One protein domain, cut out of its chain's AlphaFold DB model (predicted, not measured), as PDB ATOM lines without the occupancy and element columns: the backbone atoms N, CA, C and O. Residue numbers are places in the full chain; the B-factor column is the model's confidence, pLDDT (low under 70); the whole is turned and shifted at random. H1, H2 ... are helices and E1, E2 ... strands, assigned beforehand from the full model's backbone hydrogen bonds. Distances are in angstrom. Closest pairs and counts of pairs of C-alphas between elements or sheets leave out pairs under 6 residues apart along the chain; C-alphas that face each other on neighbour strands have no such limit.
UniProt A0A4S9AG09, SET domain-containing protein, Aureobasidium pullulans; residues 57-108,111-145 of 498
ATOM      1  N   ASN A  57     284.264 245.496 183.673       79.44
ATOM      2  CA  ASN A  57     283.953 244.992 185.009       79.44
ATOM      3  C   ASN A  57     282.800 245.801 185.640       79.44
ATOM      4  O   ASN A  57     282.822 247.022 185.605       79.44
ATOM      5  N   GLY A  58     281.800 245.165 186.243       74.75
ATOM      6  CA  GLY A  58     280.662 245.819 186.903       74.75
ATOM      7  C   GLY A  58     281.032 246.657 188.130       74.75
ATOM      8  O   GLY A  58     280.282 247.561 188.495       74.75
ATOM      9  N   LEU A  59     282.231 246.465 188.698       70.38
ATOM     10  CA  LEU A  59     282.794 247.364 189.719       70.38
ATOM     11  C   LEU A  59     282.835 248.829 189.255       70.38
ATOM     12  O   LEU A  59     282.781 249.740 190.070       70.38
ATOM     13  N   THR A  60     282.859 249.056 187.944       65.50
ATOM     14  CA  THR A  60     282.844 250.381 187.312       65.50
ATOM     15  C   THR A  60     281.557 251.177 187.512       65.50
ATOM     16  O   THR A  60     281.584 252.400 187.471       65.50
ATOM     17  N   VAL A  61     280.431 250.498 187.730       68.88
ATOM     18  CA  VAL A  61     279.127 251.124 188.020       68.88
ATOM     19  C   VAL A  61     278.699 250.894 189.465       68.88
ATOM     20  O   VAL A  61     277.586 251.245 189.856       68.88
ATOM     21  N   THR A  62     279.570 250.274 190.262       67.44
ATOM     22  CA  THR A  62     279.307 250.003 191.669       67.44
ATOM     23  C   THR A  62     279.658 251.265 192.472       67.44
ATOM     24  O   THR A  62     280.763 251.785 192.321       67.44
ATOM     25  N   PRO A  63     278.745 251.798 193.303       63.38
ATOM     26  CA  PRO A  63     279.015 252.973 194.117       63.38
ATOM     27  C   PRO A  63     280.195 252.711 195.058       63.38
ATOM     28  O   PRO A  63     280.175 251.755 195.828       63.38
ATOM     29  N   GLN A  64     281.226 253.559 194.977       64.31
ATOM     30  CA  GLN A  64     282.462 253.389 195.752       64.31
ATOM     31  C   GLN A  64     282.307 253.827 197.215       64.31
ATOM     32  O   GLN A  64     282.882 253.211 198.106       64.31
ATOM     33  N   ASP A  65     281.458 254.829 197.465       69.25
ATOM     34  CA  ASP A  65     281.232 255.412 198.796       69.25
ATOM     35  C   ASP A  65     279.889 254.989 199.425       69.25
ATOM     36  O   ASP A  65     279.440 255.566 200.417       69.25
ATOM     37  N   SER A  66     279.185 254.020 198.828       68.19
ATOM     38  CA  SER A  66     277.845 253.608 199.261       68.19
ATOM     39  C   SER A  66     277.570 252.139 198.949       68.19
ATOM     40  O   SER A  66     277.859 251.651 197.862       68.19
ATOM     41  N   HIS A  67     276.901 251.453 199.876       71.75
ATOM     42  CA  HIS A  67     276.384 250.101 199.647       71.75
ATOM     43  C   HIS A  67     275.085 250.078 198.826       71.75
ATOM     44  O   HIS A  67     274.578 249.004 198.537       71.75
ATOM     45  N   HIS A  68     274.537 251.229 198.420       72.75
ATOM     46  CA  HIS A  68     273.248 251.312 197.727       72.75
ATOM     47  C   HIS A  68     273.401 251.637 196.240       72.75
ATOM     48  O   HIS A  68     274.006 252.651 195.894       72.75
ATOM     49  N   TRP A  69     272.782 250.842 195.365       71.31
ATOM     50  CA  TRP A  69     272.581 251.173 193.952       71.31
ATOM     51  C   TRP A  69     271.314 251.992 193.749       71.31
ATOM     52  O   TRP A  69     270.245 251.630 194.238       71.31
ATOM     53  N   THR A  70     271.412 253.041 192.939       67.56
ATOM     54  CA  THR A  70     270.251 253.808 192.486       67.56
ATOM     55  C   THR A  70     269.652 253.142 191.249       67.56
ATOM     56  O   THR A  70     270.231 253.190 190.167       67.56
ATOM     57  N   ALA A  71     268.481 252.529 191.396       68.81
ATOM     58  CA  ALA A  71     267.701 251.946 190.310       68.81
ATOM     59  C   ALA A  71     266.441 252.776 190.027       68.81
ATOM     60  O   ALA A  71     265.973 253.542 190.872       68.81
ATOM     61  N   TYR A  72     265.854 252.594 188.844       74.94
ATOM     62  CA  TYR A  72     264.602 253.245 188.460       74.94
ATOM     63  C   TYR A  72     263.544 252.190 188.157       74.94
ATOM     64  O   TYR A  72     263.712 251.350 187.274       74.94
ATOM     65  N   LYS A  73     262.435 252.235 188.893       72.88
ATOM     66  CA  LYS A  73     261.257 251.413 188.636       72.88
ATOM     67  C   LYS A  73     260.232 252.249 187.890       72.88
ATOM     68  O   LYS A  73     259.762 253.259 188.408       72.88
ATOM     69  N   HIS A  74     259.870 251.812 186.691       73.69
ATOM     70  CA  HIS A  74     258.759 252.405 185.958       73.69
ATOM     71  C   HIS A  74     257.457 251.737 186.390       73.69
ATOM     72  O   HIS A  74     257.357 250.508 186.414       73.69
ATOM     73  N   ASP A  75     256.468 252.541 186.764       76.19
ATOM     74  CA  ASP A  75     255.111 252.044 186.957       76.19
ATOM     75  C   ASP A  75     254.399 251.822 185.608       76.19
ATOM     76  O   ASP A  75     254.903 252.167 184.536       76.19
ATOM     77  N   SER A  76     253.191 251.256 185.652       73.44
ATOM     78  CA  SER A  76     252.358 251.025 184.464       73.44
ATOM     79  C   SER A  76     251.956 252.306 183.718       73.44
ATOM     80  O   SER A  76     251.369 252.218 182.643       73.44
ATOM     81  N   THR A  77     252.238 253.487 184.278       75.50
ATOM     82  CA  THR A  77     251.991 254.800 183.667       75.50
ATOM     83  C   THR A  77     253.253 255.427 183.062       75.50
ATOM     84  O   THR A  77     253.166 256.477 182.431       75.50
ATOM     85  N   GLY A  78     254.414 254.770 183.199       71.19
ATOM     86  CA  GLY A  78     255.711 255.227 182.697       71.19
ATOM     87  C   GLY A  78     256.487 256.123 183.668       71.19
ATOM     88  O   GLY A  78     257.612 256.518 183.356       71.19
ATOM     89  N   THR A  79     255.940 256.417 184.851       73.94
ATOM     90  CA  THR A  79     256.591 257.280 185.845       73.94
ATOM     91  C   THR A  79     257.751 256.528 186.494       73.94
ATOM     92  O   THR A  79     257.565 255.447 187.057       73.94
ATOM     93  N   ALA A  80     258.961 257.085 186.400       70.88
ATOM     94  CA  ALA A  80     260.151 256.521 187.026       70.88
ATOM     95  C   ALA A  80     260.174 256.868 188.521       70.88
ATOM     96  O   ALA A  80     260.178 258.039 188.896       70.88
ATOM     97  N   THR A  81     260.220 255.851 189.375       78.25
ATOM     98  CA  THR A  81     260.477 255.990 190.813       78.25
ATOM     99  C   THR A  81     261.875 255.490 191.126       78.25
ATOM    100  O   THR A  81     262.258 254.398 190.707       78.25
ATOM    101  N   THR A  82     262.651 256.295 191.848       76.06
ATOM    102  CA  THR A  82     263.981 255.897 192.311       76.06
ATOM    103  C   THR A  82     263.852 254.869 193.430       76.06
ATOM    104  O   THR A  82     263.125 255.085 194.399       76.06
ATOM    105  N   VAL A  83     264.562 253.755 193.298       78.31
ATOM    106  CA  VAL A  83     264.655 252.685 194.293       78.31
ATOM    107  C   VAL A  83     266.126 252.511 194.648       78.31
ATOM    108  O   VAL A  83     266.969 252.479 193.757       78.31
ATOM    109  N   LEU A  84     266.430 252.406 195.938       75.44
ATOM    110  CA  LEU A  84     267.774 252.090 196.414       75.44
ATOM    111  C   LEU A  84     267.853 250.586 196.691       75.44
ATOM    112  O   LEU A  84     267.047 250.070 197.462       75.44
ATOM    113  N   LEU A  85     268.786 249.892 196.041       75.94
ATOM    114  CA  LEU A  85     269.059 248.468 196.261       75.94
ATOM    115  C   LEU A  85     270.309 248.336 197.133       75.94
ATOM    116  O   LEU A  85     271.346 248.873 196.753       75.94
ATOM    117  N   ASP A  86     270.231 247.648 198.273       78.94
ATOM    118  CA  ASP A  86     271.395 247.396 199.133       78.94
ATOM    119  C   ASP A  86     272.217 246.225 198.571       78.94
ATOM    120  O   ASP A  86     271.711 245.127 198.353       78.94
ATOM    121  N   GLN A  87     273.505 246.449 198.315       73.06
ATOM    122  CA  GLN A  87     274.428 245.426 197.827       73.06
ATOM    123  C   GLN A  87     274.597 244.274 198.817       73.06
ATOM    124  O   GLN A  87     274.893 243.158 198.394       73.06
ATOM    125  N   ASN A  88     274.432 244.510 200.121       80.19
ATOM    126  CA  ASN A  88     274.575 243.468 201.138       80.19
ATOM    127  C   ASN A  88     273.480 242.398 201.054       80.19
ATOM    128  O   ASN A  88     273.680 241.293 201.556       80.19
ATOM    129  N   ASP A  89     272.370 242.691 200.371       81.94
ATOM    130  CA  ASP A  89     271.285 241.735 200.142       81.94
ATOM    131  C   ASP A  89     271.640 240.669 199.087       81.94
ATOM    132  O   ASP A  89     270.906 239.692 198.918       81.94
ATOM    133  N   TYR A  90     272.762 240.832 198.375       74.38
ATOM    134  CA  TYR A  90     273.162 239.961 197.271       74.38
ATOM    135  C   TYR A  90     274.445 239.170 197.578       74.38
ATOM    136  O   TYR A  90     275.389 239.719 198.155       74.38
ATOM    137  N   PRO A  91     274.532 237.894 197.143       77.06
ATOM    138  CA  PRO A  91     275.760 237.106 197.240       77.06
ATOM    139  C   PRO A  91     276.944 237.788 196.540       77.06
ATOM    140  O   PRO A  91     276.767 238.416 195.497       77.06
ATOM    141  N   GLU A  92     278.161 237.604 197.055       72.75
ATOM    142  CA  GLU A  92     279.386 238.196 196.481       72.75
ATOM    143  C   GLU A  92     279.577 237.884 194.991       72.75
ATOM    144  O   GLU A  92     279.972 238.748 194.209       72.75
ATOM    145  N   ASP A  93     279.226 236.674 194.561       70.12
ATOM    146  CA  ASP A  93     279.331 236.288 193.153       70.12
ATOM    147  C   ASP A  93     278.391 237.091 192.249       70.12
ATOM    148  O   ASP A  93     278.704 237.325 191.086       70.12
ATOM    149  N   TRP A  94     277.259 237.566 192.774       71.62
ATOM    150  CA  TRP A  94     276.299 238.373 192.016       71.62
ATOM    151  C   TRP A  94     276.740 239.833 191.899       71.62
ATOM    152  O   TRP A  94     276.309 240.532 190.983       71.62
ATOM    153  N   LYS A  95     277.640 240.289 192.779       68.94
ATOM    154  CA  LYS A  95     278.272 241.613 192.684       68.94
ATOM    155  C   LYS A  95     279.293 241.678 191.544       68.94
ATOM    156  O   LYS A  95     279.648 242.766 191.094       68.94
ATOM    157  N   LYS A  96     279.741 240.524 191.033       73.19
ATOM    158  CA  LYS A  96     280.640 240.406 189.880       73.19
ATOM    159  C   LYS A  96     279.824 240.180 188.609       73.19
ATOM    160  O   LYS A  96     279.449 239.064 188.271       73.19
ATOM    161  N   PHE A  97     279.579 241.253 187.874       79.50
ATOM    162  CA  PHE A  97     278.909 241.212 186.575       79.50
ATOM    163  C   PHE A  97     279.687 242.052 185.568       79.50
ATOM    164  O   PHE A  97     280.630 242.753 185.923       79.50
ATOM    165  N   SER A  98     279.303 241.961 184.303       85.25
ATOM    166  CA  SER A  98     279.934 242.678 183.201       85.25
ATOM    167  C   SER A  98     278.958 243.705 182.614       85.25
ATOM    168  O   SER A  98     277.756 243.445 182.504       85.25
ATOM    169  N   VAL A  99     279.462 244.873 182.219       87.00
ATOM    170  CA  VAL A  99     278.663 245.993 181.692       87.00
ATOM    171  C   VAL A  99     279.132 246.359 180.293       87.00
ATOM    172  O   VAL A  99     280.330 246.422 180.031       87.00
ATOM    173  N   LEU A 100     278.192 246.609 179.383       89.81
ATOM    174  CA  LEU A 100     278.490 247.134 178.052       89.81
ATOM    175  C   LEU A 100     278.334 248.653 178.068       89.81
ATOM    176  O   LEU A 100     277.266 249.159 178.409       89.81
ATOM    177  N   PHE A 101     279.387 249.359 177.667       87.75
ATOM    178  CA  PHE A 101     279.389 250.812 177.539       87.75
ATOM    179  C   PHE A 101     279.485 251.201 176.063       87.75
ATOM    180  O   PHE A 101     280.585 251.167 175.501       87.75
ATOM    181  N   PRO A 102     278.359 251.577 175.426       88.88
ATOM    182  CA  PRO A 102     278.359 251.993 174.033       88.88
ATOM    183  C   PRO A 102     279.359 253.121 173.770       88.88
ATOM    184  O   PRO A 102     279.556 253.999 174.609       88.88
ATOM    185  N   ALA A 103     279.953 253.105 172.578       87.50
ATOM    186  CA  ALA A 103     280.988 254.027 172.102       87.50
ATOM    187  C   ALA A 103     282.361 253.871 172.775       87.50
ATOM    188  O   ALA A 103     283.373 253.989 172.085       87.50
ATOM    189  N   ILE A 104     282.420 253.568 174.073       87.00
ATOM    190  CA  ILE A 104     283.692 253.340 174.777       87.00
ATOM    191  C   ILE A 104     284.292 251.980 174.385       87.00
ATOM    192  O   ILE A 104     285.503 251.860 174.205       87.00
ATOM    193  N   ASP A 105     283.446 250.977 174.154       89.88
ATOM    194  CA  ASP A 105     283.834 249.632 173.714       89.88
ATOM    195  C   ASP A 105     284.329 249.537 172.253       89.88
ATOM    196  O   ASP A 105     284.705 248.452 171.800       89.88
ATOM    197  N   ILE A 106     284.337 250.648 171.500       92.12
ATOM    198  CA  ILE A 106     284.796 250.703 170.099       92.12
ATOM    199  C   ILE A 106     286.328 250.737 170.000       92.12
ATOM    200  O   ILE A 106     286.881 250.227 169.023       92.12
ATOM    201  N   GLY A 107     287.014 251.340 170.977       90.81
ATOM    202  CA  GLY A 107     288.465 251.543 170.935       90.81
ATOM    203  C   GLY A 107     289.233 250.224 170.974       90.81
ATOM    204  O   GLY A 107     289.065 249.451 171.909       90.81
ATOM    205  N   ASN A 108     290.092 249.978 169.979       93.06
ATOM    206  CA  ASN A 108     290.901 248.757 169.899       93.06
ATOM    207  C   ASN A 108     292.026 248.734 170.942       93.06
ATOM    208  O   ASN A 108     292.502 249.782 171.366       93.06
ATOM    209  N   PRO A 111     298.592 247.555 174.308       88.00
ATOM    210  CA  PRO A 111     299.118 247.423 175.672       88.00
ATOM    211  C   PRO A 111     299.934 248.643 176.124       88.00
ATOM    212  O   PRO A 111     300.055 248.890 177.320       88.00
ATOM    213  N   ASN A 112     300.446 249.438 175.179       88.50
ATOM    214  CA  ASN A 112     301.228 250.644 175.455       88.50
ATOM    215  C   ASN A 112     300.383 251.926 175.514       88.50
ATOM    216  O   ASN A 112     300.926 252.984 175.840       88.50
ATOM    217  N   ALA A 113     299.088 251.854 175.183       89.31
ATOM    218  CA  ALA A 113     298.224 253.029 175.210       89.31
ATOM    219  C   ALA A 113     298.046 253.522 176.650       89.31
ATOM    220  O   ALA A 113     297.743 252.740 177.561       89.31
ATOM    221  N   ARG A 114     298.231 254.829 176.849       90.94
ATOM    222  CA  ARG A 114     298.125 255.474 178.166       90.94
ATOM    223  C   ARG A 114     296.705 255.964 178.367       90.94
ATOM    224  O   ARG A 114     296.376 257.091 177.998       90.94
ATOM    225  N   VAL A 115     295.873 255.082 178.903       88.75
ATOM    226  CA  VAL A 115     294.438 255.310 179.037       88.75
ATOM    227  C   VAL A 115     294.041 255.295 180.501       88.75
ATOM    228  O   VAL A 115     294.286 254.318 181.202       88.75
ATOM    229  N   ASP A 116     293.394 256.370 180.931       86.19
ATOM    230  CA  ASP A 116     292.822 256.514 182.257       86.19
ATOM    231  C   ASP A 116     291.309 256.304 182.179       86.19
ATOM    232  O   ASP A 116     290.606 256.918 181.367       86.19
ATOM    233  N   TRP A 117     290.806 255.414 183.027       84.00
ATOM    234  CA  TRP A 117     289.382 255.146 183.188       84.00
ATOM    235  C   TRP A 117     288.912 255.792 184.486       84.00
ATOM    236  O   TRP A 117     289.406 255.449 185.559       84.00
ATOM    237  N   THR A 118     287.960 256.719 184.399       80.44
ATOM    238  CA  THR A 118     287.363 257.352 185.581       80.44
ATOM    239  C   THR A 118     285.878 257.053 185.661       80.44
ATOM    240  O   THR A 118     285.147 257.156 184.673       80.44
ATOM    241  N   TYR A 119     285.447 256.684 186.861       74.56
ATOM    242  CA  TYR A 119     284.075 256.313 187.167       74.56
ATOM    243  C   TYR A 119     283.506 257.344 188.132       74.56
ATOM    244  O   TYR A 119     283.835 257.344 189.316       74.56
ATOM    245  N   ASP A 120     282.686 258.240 187.598       71.56
ATOM    246  CA  ASP A 120     281.883 259.180 188.369       71.56
ATOM    247  C   ASP A 120     280.487 258.572 188.608       71.56
ATOM    248  O   ASP A 120     280.073 257.642 187.912       71.56
ATOM    249  N   LEU A 121     279.732 259.113 189.572       65.94
ATOM    250  CA  LEU A 121     278.395 258.614 189.946       65.94
ATOM    251  C   LEU A 121     277.420 258.475 188.760       65.94
ATOM    252  O   LEU A 121     276.532 257.624 188.797       65.94
ATOM    253  N   ASP A 122     277.558 259.308 187.731       71.62
ATOM    254  CA  ASP A 122     276.669 259.374 186.568       71.62
ATOM    255  C   ASP A 122     277.385 259.172 185.221       71.62
ATOM    256  O   ASP A 122     276.744 259.213 184.167       71.62
ATOM    257  N   ARG A 123     278.707 258.949 185.225       74.38
ATOM    258  CA  ARG A 123     279.509 258.941 184.000       74.38
ATOM    259  C   ARG A 123     280.726 258.031 184.102       74.38
ATOM    260  O   ARG A 123     281.548 258.151 185.000       74.38
ATOM    261  N   PHE A 124     280.906 257.203 183.078       81.25
ATOM    262  CA  PHE A 124     282.186 256.566 182.785       81.25
ATOM    263  C   PHE A 124     282.945 257.406 181.752       81.25
ATOM    264  O   PHE A 124     282.396 257.771 180.709       81.25
ATOM    265  N   SER A 125     284.207 257.718 182.039       84.88
ATOM    266  CA  SER A 125     285.091 258.463 181.147       84.88
ATOM    267  C   SER A 125     286.339 257.668 180.814       84.88
ATOM    268  O   SER A 125     286.947 257.051 181.684       84.88
ATOM    269  N   MET A 126     286.759 257.766 179.557       85.62
ATOM    270  CA  MET A 126     288.047 257.282 179.085       85.62
ATOM    271  C   MET A 126     288.857 258.486 178.605       85.62
ATOM    272  O   MET A 126     288.426 259.199 177.696       85.62
ATOM    273  N   ALA A 127     290.005 258.730 179.228       89.06
ATOM    274  CA  ALA A 127     290.939 259.776 178.838       89.06
ATOM    275  C   ALA A 127     292.213 259.137 178.289       89.06
ATOM    276  O   ALA A 127     292.739 258.194 178.867       89.06
ATOM    277  N   VAL A 128     292.703 259.651 177.163       89.06
ATOM    278  CA  VAL A 128     293.964 259.201 176.571       89.06
ATOM    279  C   VAL A 128     295.013 260.269 176.844       89.06
ATOM    280  O   VAL A 128     294.892 261.405 176.386       89.06
ATOM    281  N   SER A 129     296.024 259.901 177.618       87.50
ATOM    282  CA  SER A 129     297.025 260.803 178.199       87.50
ATOM    283  C   SER A 129     298.274 260.951 177.311       87.50
ATOM    284  O   SER A 129     299.354 261.318 177.776       87.50
ATOM    285  N   GLU A 130     298.139 260.673 176.012       87.00
ATOM    286  CA  GLU A 130     299.190 260.778 174.996       87.00
ATOM    287  C   GLU A 130     298.759 261.665 173.820       87.00
ATOM    288  O   GLU A 130     297.574 261.867 173.547       87.00
ATOM    289  N   LYS A 131     299.739 262.230 173.108       89.38
ATOM    290  CA  LYS A 131     299.471 263.054 171.929       89.38
ATOM    291  C   LYS A 131     299.055 262.155 170.765       89.38
ATOM    292  O   LYS A 131     299.862 261.370 170.281       89.38
ATOM    293  N   ILE A 132     297.837 262.348 170.265       90.50
ATOM    294  CA  ILE A 132     297.316 261.630 169.098       90.50
ATOM    295  C   ILE A 132     297.351 262.555 167.883       90.50
ATOM    296  O   ILE A 132     296.800 263.657 167.904       90.50
ATOM    297  N   GLU A 133     298.021 262.123 166.819       94.25
ATOM    298  CA  GLU A 133     298.056 262.864 165.558       94.25
ATOM    299  C   GLU A 133     296.725 262.755 164.805       94.25
ATOM    300  O   GLU A 133     296.026 261.742 164.867       94.25
ATOM    301  N   SER A 134     296.363 263.808 164.070       95.50
ATOM    302  CA  SER A 134     295.138 263.806 163.268       95.50
ATOM    303  C   SER A 134     295.180 262.691 162.222       95.50
ATOM    304  O   SER A 134     296.100 262.637 161.412       95.50
ATOM    305  N   GLY A 135     294.148 261.844 162.203       95.06
ATOM    306  CA  GLY A 135     294.060 260.680 161.316       95.06
ATOM    307  C   GLY A 135     294.585 259.378 161.930       95.06
ATOM    308  O   GLY A 135     294.362 258.317 161.349       95.06
ATOM    309  N   SER A 136     295.215 259.432 163.106       93.69
ATOM    310  CA  SER A 136     295.632 258.242 163.849       93.69
ATOM    311  C   SER A 136     294.472 257.616 164.624       93.69
ATOM    312  O   SER A 136     293.535 258.291 165.055       93.69
ATOM    313  N   GLN A 137     294.545 256.299 164.814       92.94
ATOM    314  CA  GLN A 137     293.593 255.553 165.633       92.94
ATOM    315  C   GLN A 137     293.755 255.904 167.119       92.94
ATOM    316  O   GLN A 137     294.871 255.967 167.630       92.94
ATOM    317  N   VAL A 138     292.627 256.071 167.810       91.94
ATOM    318  CA  VAL A 138     292.571 256.175 169.272       91.94
ATOM    319  C   VAL A 138     292.460 254.764 169.842       91.94
ATOM    320  O   VAL A 138     291.471 254.072 169.594       91.94
ATOM    321  N   TYR A 139     293.485 254.331 170.567       92.25
ATOM    322  CA  TYR A 139     293.504 253.021 171.212       92.25
ATOM    323  C   TYR A 139     292.940 253.091 172.632       92.25
ATOM    324  O   TYR A 139     293.043 254.109 173.312       92.25
ATOM    325  N   ASN A 140     292.376 251.973 173.075       91.25
ATOM    326  CA  ASN A 140     292.123 251.663 174.472       91.25
ATOM    327  C   ASN A 140     293.200 250.680 174.987       91.25
ATOM    328  O   ASN A 140     293.906 250.040 174.204       91.25
ATOM    329  N   ASN A 141     293.303 250.505 176.301       90.62
ATOM    330  CA  ASN A 141     294.132 249.487 176.932       90.62
ATOM    331  C   ASN A 141     293.241 248.532 177.741       90.62
ATOM    332  O   ASN A 141     292.640 248.930 178.727       90.62
ATOM    333  N   TYR A 142     293.134 247.266 177.323       89.31
ATOM    334  CA  TYR A 142     292.269 246.272 177.974       89.31
ATOM    335  C   TYR A 142     292.913 245.671 179.237       89.31
ATOM    336  O   TYR A 142     292.363 244.747 179.841       89.31
ATOM    337  N   GLY A 143     294.087 246.177 179.624       87.44
ATOM    338  CA  GLY A 143     294.916 245.659 180.699       87.44
ATOM    339  C   GLY A 143     296.043 244.751 180.192       87.44
ATOM    340  O   GLY A 143     296.198 244.559 178.983       87.44
ATOM    341  N   PRO A 144     296.828 244.177 181.120       88.94
ATOM    342  CA  PRO A 144     298.007 243.369 180.813       88.94
ATOM    343  C   PRO A 144     297.621 241.961 180.328       88.94
ATOM    344  O   PRO A 144     297.819 240.967 181.026       88.94
ATOM    345  N   LYS A 145     297.002 241.880 179.148       90.12
ATOM    346  CA  LYS A 145     296.454 240.650 178.567       90.12
ATOM    347  C   LYS A 145     297.483 239.922 177.720       90.12
ATOM    348  O   LYS A 145     298.114 240.516 176.852       90.12
TER     349      LYS A 145
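AT A GLANCE: This is residues 57 to 108 and 111 to 145 of the 498 residues of the protein "SET domain-containing protein" of Aureobasidium pullulans (UniProt A0A4S9AG09). Loops make up much of this loose model with little regular structure: the hairpin of E1 and E2 stands at one end, that of E3 and E4 toward the other, with short H1 between. The printed part has 87 residues, 34 in the named elements H1 E1 E2 H2 E3 E4, class mixed. The radius of gyration of the C-alphas is 17.1 A, the spans 49 by 32 by 19 A.

HOW THE PARTS SIT: H1, residues 58 to 61, precedes the antiparallel hairpin of E1, residues 68 to 74, and E2, residues 80 to 86; N 71 and O 83 are within hydrogen-bond range, 2.8 A. H2, residues 92 to 95, is close to H1 but not clearly touching; their closest C-alphas, Gly 58 and Lys 95, are 7.5 A apart. E3, residues 115 to 120, and E4, residues 123 to 128, form an antiparallel hairpin, with N 118 and O 125 at 2.9 A. H1 and E3 have their closest C-alphas at Thr 60 and Tyr 119, 6.1 A. E1 and E2 are apart from E3 and E4. H1 and H2 are too short for O i to N i+4 pairs.

IN THESE COORDINATES: H1, 5.6 A long, begins at C-alpha 58 (280.662, 245.819, 186.903). E1 measures 18.7 A, E2 18.9 A, H2 5.2 A, E3 16.1 A and E4 16.3 A, ending at C-alpha 128 (293.964, 259.201, 176.571).

THE WHOLE: The farthest C-alphas, Ser 76 and Glu 133, are 50.9 A apart. Residues 109 to 110 are not printed; the gap is 10.1 A. Of the links printed whole, none is long. Confidence is under 70 at residues 60 to 66, 70 to 71, 95 and 121.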